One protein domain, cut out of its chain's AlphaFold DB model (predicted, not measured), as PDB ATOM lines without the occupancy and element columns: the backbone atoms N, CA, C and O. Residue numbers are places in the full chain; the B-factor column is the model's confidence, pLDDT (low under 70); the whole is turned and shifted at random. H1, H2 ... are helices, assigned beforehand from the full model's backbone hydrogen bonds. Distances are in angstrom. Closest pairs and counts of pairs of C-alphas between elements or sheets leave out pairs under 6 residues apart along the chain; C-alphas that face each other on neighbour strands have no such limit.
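Overview. This is residues 2 to 55 of the 64 residues of the protein "GST_C_6 domain-containing protein" of Caenorhabditis japonica (UniProt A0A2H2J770). Three helices make a U: H3, the longest, is its base, and H2 and H4 are two shorter arms turned off at its two ends. H1 crosses H3 and reaches H2 with residues 12 to 13, while residues 42 to 55, with H4, stick out free of the rest. The printed part has 54 residues with four named helices, in the order H1, H2, H3, H4, and no named strand; the class is all helix. The whole is compact, with a radius of gyration of the C-alphas of 11.5 A and spans of 28 by 23 by 17 A.

Arrangement. H1, residues 2 to 14, touches H2, residues 21 to 29, with residues 12 to 13 alone; the closest C-alphas, of Tyr 13 and Lys 23, are 5.6 A apart. They run opposite ways at a steep tilt of 66 degrees. H1 touches H3, residues 31 to 44, with residues 6 to 10 alone; the closest C-alphas, of Phe 6 and Ile 37, are 6.1 A apart. Their lines are only just about perpendicular, at 71 degrees. H2 and H3 touch only at the corner by their link, and only just, with 3 pairs of C-alphas within 8 A; the closest, of Glu 27 and Val 34, are 6.6 A apart. H4, residues 48 to 54, is close to H3 but not clearly touching: the closest C-alphas, of Arg 41 and Trp 48, are 7.4 A apart. H4 is apart from H1 and H2. In H1, H2, H3 and H4 every O i to N i+4 pair is within hydrogen-bond range.

Along the chain. H1 begins with C-alpha 2 at (4.870, -1.043, 8.873) and is 17.2 A long. H2 is 11.3 A, H3 20.3 A and H4 10.1 A long, ending with C-alpha 54 at (-12.766, -19.895, 3.424).

Size, cuts and confidence. The C-alphas farthest apart, of Arg 29 and Thr 54, are 32.0 A apart. The printed part has no cut and no long link. Mean pLDDT of the printed part is 94.7; no printed residue is under 70.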
ATOM      1  N   ASP A   2       4.883   0.143   9.747       88.38
ATOM      2  CA  ASP A   2       4.870  -1.043   8.873       88.38
ATOM      3  C   ASP A   2       3.500  -1.725   8.725       88.38
ATOM      4  O   ASP A   2       3.058  -1.983   7.608       88.38
ATOM      5  N   THR A   3       2.769  -1.939   9.822       89.69
ATOM      6  CA  THR A   3       1.417  -2.527   9.775       89.69
ATOM      7  C   THR A   3       0.443  -1.686   8.951       89.69
ATOM      8  O   THR A   3      -0.309  -2.220   8.143       89.69
ATOM      9  N   VAL A   4       0.485  -0.362   9.118       95.00
ATOM     10  CA  VAL A   4      -0.401   0.569   8.405       95.00
ATOM     11  C   VAL A   4      -0.028   0.628   6.926       95.00
ATOM     12  O   VAL A   4      -0.907   0.564   6.074       95.00
ATOM     13  N   ALA A   5       1.267   0.698   6.608       95.06
ATOM     14  CA  ALA A   5       1.745   0.661   5.228       95.06
ATOM     15  C   ALA A   5       1.381  -0.664   4.541       95.06
ATOM     16  O   ALA A   5       0.924  -0.661   3.404       95.06
ATOM     17  N   PHE A   6       1.534  -1.792   5.244       96.00
ATOM     18  CA  PHE A   6       1.134  -3.100   4.734       96.00
ATOM     19  C   PHE A   6      -0.365  -3.163   4.452       96.00
ATOM     20  O   PHE A   6      -0.720  -3.599   3.367       96.00
ATOM     21  N   ALA A   7      -1.224  -2.708   5.370       95.19
ATOM     22  CA  ALA A   7      -2.674  -2.775   5.191       95.19
ATOM     23  C   ALA A   7      -3.129  -2.076   3.898       95.19
ATOM     24  O   ALA A   7      -3.776  -2.702   3.062       95.19
ATOM     25  N   HIS A   8      -2.701  -0.828   3.682       95.88
ATOM     26  CA  HIS A   8      -3.059  -0.074   2.475       95.88
ATOM     27  C   HIS A   8      -2.447  -0.683   1.204       95.88
ATOM     28  O   HIS A   8      -3.095  -0.756   0.164       95.88
ATOM     29  N   LEU A   9      -1.197  -1.149   1.260       96.56
ATOM     30  CA  LEU A   9      -0.560  -1.779   0.101       96.56
ATOM     31  C   LEU A   9      -1.189  -3.137  -0.244       96.56
ATOM     32  O   LEU A   9      -1.321  -3.473  -1.419       96.56
ATOM     33  N   ALA A  10      -1.577  -3.918   0.763       95.50
ATOM     34  CA  ALA A  10      -2.251  -5.198   0.594       95.50
ATOM     35  C   ALA A  10      -3.651  -5.011   0.000       95.50
ATOM     36  O   ALA A  10      -4.028  -5.783  -0.877       95.50
ATOM     37  N   GLU A  11      -4.376  -3.966   0.414       94.88
ATOM     38  CA  GLU A  11      -5.642  -3.568  -0.202       94.88
ATOM     39  C   GLU A  11      -5.457  -3.346  -1.707       94.88
ATOM     40  O   GLU A  11      -6.056  -4.061  -2.508       94.88
ATOM     41  N   LEU A  12      -4.542  -2.459  -2.106       95.31
ATOM     42  CA  LEU A  12      -4.299  -2.145  -3.520       95.31
ATOM     43  C   LEU A  12      -3.809  -3.344  -4.351       95.31
ATOM     44  O   LEU A  12      -4.023  -3.385  -5.562       95.31
ATOM     45  N   TYR A  13      -3.119  -4.301  -3.726       96.06
ATOM     46  CA  TYR A  13      -2.471  -5.414  -4.424       96.06
ATOM     47  C   TYR A  13      -3.340  -6.680  -4.526       96.06
ATOM     48  O   TYR A  13      -3.323  -7.362  -5.558       96.06
ATOM     49  N   TYR A  14      -4.071  -7.023  -3.461       94.31
ATOM     50  CA  TYR A  14      -4.846  -8.266  -3.375       94.31
ATOM     51  C   TYR A  14      -6.344  -8.075  -3.594       94.31
ATOM     52  O   TYR A  14      -6.999  -9.028  -4.014       94.31
ATOM     53  N   THR A  15      -6.901  -6.891  -3.328       92.25
ATOM     54  CA  THR A  15      -8.345  -6.682  -3.500       92.25
ATOM     55  C   THR A  15      -8.678  -6.291  -4.942       92.25
ATOM     56  O   THR A  15      -7.886  -5.590  -5.582       92.25
ATOM     57  N   PRO A  16      -9.832  -6.726  -5.479       91.19
ATOM     58  CA  PRO A  16     -10.285  -6.302  -6.797       91.19
ATOM     59  C   PRO A  16     -10.379  -4.777  -6.886       91.19
ATOM     60  O   PRO A  16     -11.136  -4.146  -6.153       91.19
ATOM     61  N   GLN A  17      -9.605  -4.191  -7.797       92.12
ATOM     62  CA  GLN A  17      -9.632  -2.759  -8.083       92.12
ATOM     63  C   GLN A  17     -10.556  -2.471  -9.271       92.12
ATOM     64  O   GLN A  17     -10.772  -3.333 -10.124       92.12
ATOM     65  N   PHE A  18     -11.044  -1.232  -9.376       91.50
ATOM     66  CA  PHE A  18     -11.833  -0.778 -10.532       91.50
ATOM     67  C   PHE A  18     -11.060  -0.851 -11.861       91.50
ATOM     68  O   PHE A  18     -11.671  -0.960 -12.921       91.50
ATOM     69  N   SER A  19      -9.726  -0.791 -11.806       94.06
ATOM     70  CA  SER A  19      -8.820  -0.921 -12.950       94.06
ATOM     71  C   SER A  19      -7.599  -1.776 -12.574       94.06
ATOM     72  O   SER A  19      -7.129  -1.688 -11.434       94.06
ATOM     73  N   PRO A  20      -7.029  -2.564 -13.510       93.75
ATOM     74  CA  PRO A  20      -5.779  -3.290 -13.282       93.75
ATOM     75  C   PRO A  20      -4.540  -2.382 -13.169       93.75
ATOM     76  O   PRO A  20      -3.487  -2.860 -12.741       93.75
ATOM     77  N   ASP A  21      -4.638  -1.099 -13.530       96.25
ATOM     78  CA  ASP A  21      -3.484  -0.201 -13.696       96.25
ATOM     79  C   ASP A  21      -2.625  -0.075 -12.434       96.25
ATOM     80  O   ASP A  21      -1.397  -0.075 -12.514       96.25
ATOM     81  N   ILE A  22      -3.255  -0.005 -11.256       95.00
ATOM     82  CA  ILE A  22      -2.545   0.148  -9.976       95.00
ATOM     83  C   ILE A  22      -1.696  -1.089  -9.691       95.00
ATOM     84  O   ILE A  22      -0.504  -0.978  -9.399       95.00
ATOM     85  N   LYS A  23      -2.297  -2.275  -9.811       95.12
ATOM     86  CA  LYS A  23      -1.588  -3.535  -9.589       95.12
ATOM     87  C   LYS A  23      -0.469  -3.714 -10.611       95.12
ATOM     88  O   LYS A  23       0.657  -4.019 -10.228       95.12
ATOM     89  N   HIS A  24      -0.748  -3.426 -11.882       96.56
ATOM     90  CA  HIS A  24       0.256  -3.472 -12.940       96.56
ATOM     91  C   HIS A  24       1.430  -2.523 -12.662       96.56
ATOM     92  O   HIS A  24       2.592  -2.901 -12.820       96.56
ATOM     93  N   HIS A  25       1.155  -1.301 -12.199       97.06
ATOM     94  CA  HIS A  25       2.194  -0.348 -11.823       97.06
ATOM     95  C   HIS A  25       3.042  -0.860 -10.651       97.06
ATOM     96  O   HIS A  25       4.269  -0.784 -10.708       97.06
ATOM     97  N   LEU A  26       2.413  -1.431  -9.618       97.19
ATOM     98  CA  LEU A  26       3.127  -2.018  -8.483       97.19
ATOM     99  C   LEU A  26       4.060  -3.153  -8.929       97.19
ATOM    100  O   LEU A  26       5.229  -3.172  -8.544       97.19
ATOM    101  N   GLU A  27       3.569  -4.058  -9.776       96.75
ATOM    102  CA  GLU A  27       4.318  -5.218 -10.273       96.75
ATOM    103  C   GLU A  27       5.469  -4.832 -11.216       96.75
ATOM    104  O   GLU A  27       6.532  -5.449 -11.171       96.75
ATOM    105  N   THR A  28       5.296  -3.794 -12.042       98.00
ATOM    106  CA  THR A  28       6.285  -3.416 -13.072       98.00
ATOM    107  C   THR A  28       7.250  -2.312 -12.650       98.00
ATOM    108  O   THR A  28       8.366  -2.241 -13.170       98.00
ATOM    109  N   ARG A  29       6.845  -1.424 -11.737       98.06
ATOM    110  CA  ARG A  29       7.616  -0.222 -11.366       98.06
ATOM    111  C   ARG A  29       8.020  -0.197  -9.897       98.06
ATOM    112  O   ARG A  29       8.931   0.549  -9.550       98.06
ATOM    113  N   CYS A  30       7.394  -1.006  -9.040       97.81
ATOM    114  CA  CYS A  30       7.583  -0.944  -7.588       97.81
ATOM    115  C   CYS A  30       7.913  -2.313  -6.973       97.81
ATOM    116  O   CYS A  30       7.332  -2.713  -5.961       97.81
ATOM    117  N   ALA A  31       8.883  -3.031  -7.545       96.88
ATOM    118  CA  ALA A  31       9.274  -4.367  -7.083       96.88
ATOM    119  C   ALA A  31       9.648  -4.421  -5.583       96.88
ATOM    120  O   ALA A  31       9.384  -5.416  -4.908       96.88
ATOM    121  N   ASN A  32      10.208  -3.339  -5.033       97.38
ATOM    122  CA  ASN A  32      10.507  -3.208  -3.604       97.38
ATOM    123  C   ASN A  32       9.241  -3.224  -2.729       97.38
ATOM    124  O   ASN A  32       9.255  -3.819  -1.651       97.38
ATOM    125  N   LEU A  33       8.148  -2.606  -3.188       97.44
ATOM    126  CA  LEU A  33       6.867  -2.613  -2.480       97.44
ATOM    127  C   LEU A  33       6.213  -3.991  -2.558       97.44
ATOM    128  O   LEU A  33       5.744  -4.496  -1.542       97.44
ATOM    129  N   VAL A  34       6.260  -4.647  -3.719       97.88
ATOM    130  CA  VAL A  34       5.760  -6.024  -3.863       97.88
ATOM    131  C   VAL A  34       6.524  -6.972  -2.938       97.88
ATOM    132  O   VAL A  34       5.913  -7.745  -2.199       97.88
ATOM    133  N   ALA A  35       7.854  -6.870  -2.895       97.38
ATOM    134  CA  ALA A  35       8.679  -7.659  -1.983       97.38
ATOM    135  C   ALA A  35       8.335  -7.391  -0.507       97.38
ATOM    136  O   ALA A  35       8.250  -8.331   0.285       97.38
ATOM    137  N   TYR A  36       8.089  -6.129  -0.140       96.81
ATOM    138  CA  TYR A  36       7.642  -5.751   1.200       96.81
ATOM    139  C   TYR A  36       6.297  -6.399   1.566       96.81
ATOM    140  O   TYR A  36       6.207  -7.056   2.604       96.81
ATOM    141  N   ILE A  37       5.286  -6.279   0.698       97.25
ATOM    142  CA  ILE A  37       3.952  -6.873   0.889       97.25
ATOM    143  C   ILE A  37       4.074  -8.389   1.086       97.25
ATOM    144  O   ILE A  37       3.531  -8.944   2.041       97.25
ATOM    145  N   GLN A  38       4.825  -9.062   0.209       96.06
ATOM    146  CA  GLN A  38       5.009 -10.513   0.271       96.06
ATOM    147  C   GLN A  38       5.730 -10.952   1.545       96.06
ATOM    148  O   GLN A  38       5.350 -11.958   2.142       96.06
ATOM    149  N   ARG A  39       6.750 -10.203   1.978       96.00
ATOM    150  CA  ARG A  39       7.486 -10.495   3.211       96.00
ATOM    151  C   ARG A  39       6.573 -10.399   4.428       96.00
ATOM    152  O   ARG A  39       6.477 -11.364   5.171       96.00
ATOM    153  N   ILE A  40       5.887  -9.270   4.605       95.44
ATOM    154  CA  ILE A  40       5.021  -9.040   5.771       95.44
ATOM    155  C   ILE A  40       3.878 -10.063   5.813       95.44
ATOM    156  O   ILE A  40       3.654 -10.668   6.861       95.44
ATOM    157  N   ARG A  41       3.237 -10.350   4.669       94.31
ATOM    158  CA  ARG A  41       2.217 -11.404   4.563       94.31
ATOM    159  C   ARG A  41       2.741 -12.754   5.062       94.31
ATOM    160  O   ARG A  41       2.167 -13.328   5.978       94.31
ATOM    161  N   LYS A  42       3.868 -13.222   4.514       92.88
ATOM    162  CA  LYS A  42       4.463 -14.526   4.858       92.88
ATOM    163  C   LYS A  42       4.945 -14.617   6.306       92.88
ATOM    164  O   LYS A  42       4.951 -15.706   6.870       92.88
ATOM    165  N   THR A  43       5.402 -13.509   6.887       92.56
ATOM    166  CA  THR A  43       5.937 -13.492   8.254       92.56
ATOM    167  C   THR A  43       4.841 -13.598   9.310       92.56
ATOM    168  O   THR A  43       5.050 -14.283  10.306       92.56
ATOM    169  N   TYR A  44       3.703 -12.929   9.112       91.19
ATOM    170  CA  TYR A  44       2.687 -12.788  10.161       91.19
ATOM    171  C   TYR A  44       1.389 -13.563   9.901       91.19
ATOM    172  O   TYR A  44       0.677 -13.844  10.859       91.19
ATOM    173  N   TRP A  45       1.108 -13.937   8.650       91.81
ATOM    174  CA  TRP A  45      -0.105 -14.662   8.254       91.81
ATOM    175  C   TRP A  45       0.248 -15.893   7.408       91.81
ATOM    176  O   TRP A  45       0.093 -15.877   6.185       91.81
ATOM    177  N   PRO A  46       0.781 -16.961   8.026       91.56
ATOM    178  CA  PRO A  46       1.126 -18.193   7.315       91.56
ATOM    179  C   PRO A  46      -0.097 -18.963   6.792       91.56
ATOM    180  O   PRO A  46       0.071 -19.874   5.987       91.56
ATOM    181  N   ASP A  47      -1.289 -18.614   7.259       93.69
ATOM    182  CA  ASP A  47      -2.597 -19.163   6.906       93.69
ATOM    183  C   ASP A  47      -3.426 -18.208   6.030       93.69
ATOM    184  O   ASP A  47      -4.622 -18.417   5.850       93.69
ATOM    185  N   TRP A  48      -2.800 -17.164   5.474       92.94
ATOM    186  CA  TRP A  48      -3.467 -16.121   4.691       92.94
ATOM    187  C   TRP A  48      -4.422 -16.684   3.631       92.94
ATOM    188  O   TRP A  48      -5.563 -16.230   3.518       92.94
ATOM    189  N   GLU A  49      -3.959 -17.653   2.841       93.75
ATOM    190  CA  GLU A  49      -4.760 -18.301   1.804       93.75
ATOM    191  C   GLU A  49      -5.992 -19.005   2.397       93.75
ATOM    192  O   GLU A  49      -7.109 -18.747   1.956       93.75
ATOM    193  N   GLU A  50      -5.822 -19.798   3.459       94.25
ATOM    194  CA  GLU A  50      -6.926 -20.502   4.124       94.25
ATOM    195  C   GLU A  50      -7.981 -19.517   4.645       94.25
ATOM    196  O   GLU A  50      -9.169 -19.661   4.344       94.25
ATOM    197  N   THR A  51      -7.557 -18.479   5.373       93.50
ATOM    198  CA  THR A  51      -8.458 -17.461   5.931       93.50
ATOM    199  C   THR A  51      -9.215 -16.715   4.831       93.50
ATOM    200  O   THR A  51     -10.421 -16.502   4.947       93.50
ATOM    201  N   THR A  52      -8.532 -16.304   3.755       92.00
ATOM    202  CA  THR A  52      -9.135 -15.456   2.708       92.00
ATOM    203  C   THR A  52     -10.028 -16.221   1.735       92.00
ATOM    204  O   THR A  52     -10.993 -15.646   1.232       92.00
ATOM    205  N   GLU A  53      -9.768 -17.508   1.505       93.69
ATOM    206  CA  GLU A  53     -10.599 -18.355   0.642       93.69
ATOM    207  C   GLU A  53     -11.830 -18.896   1.372       93.69
ATOM    208  O   GLU A  53     -12.923 -18.945   0.806       93.69
ATOM    209  N   THR A  54     -11.676 -19.286   2.640       95.19
ATOM    210  CA  THR A  54     -12.766 -19.895   3.424       95.19
ATOM    211  C   THR A  54     -13.579 -18.882   4.225       95.19
ATOM    212  O   THR A  54     -14.641 -19.227   4.742       95.19
ATOM    213  N   MET A  55     -13.083 -17.644   4.359       91.69
ATOM    214  CA  MET A  55     -13.604 -16.626   5.284       91.69
ATOM    215  C   MET A  55     -13.654 -17.110   6.745       91.69
ATOM    216  O   MET A  55     -14.453 -16.623   7.549       91.69
TER     217      MET A  55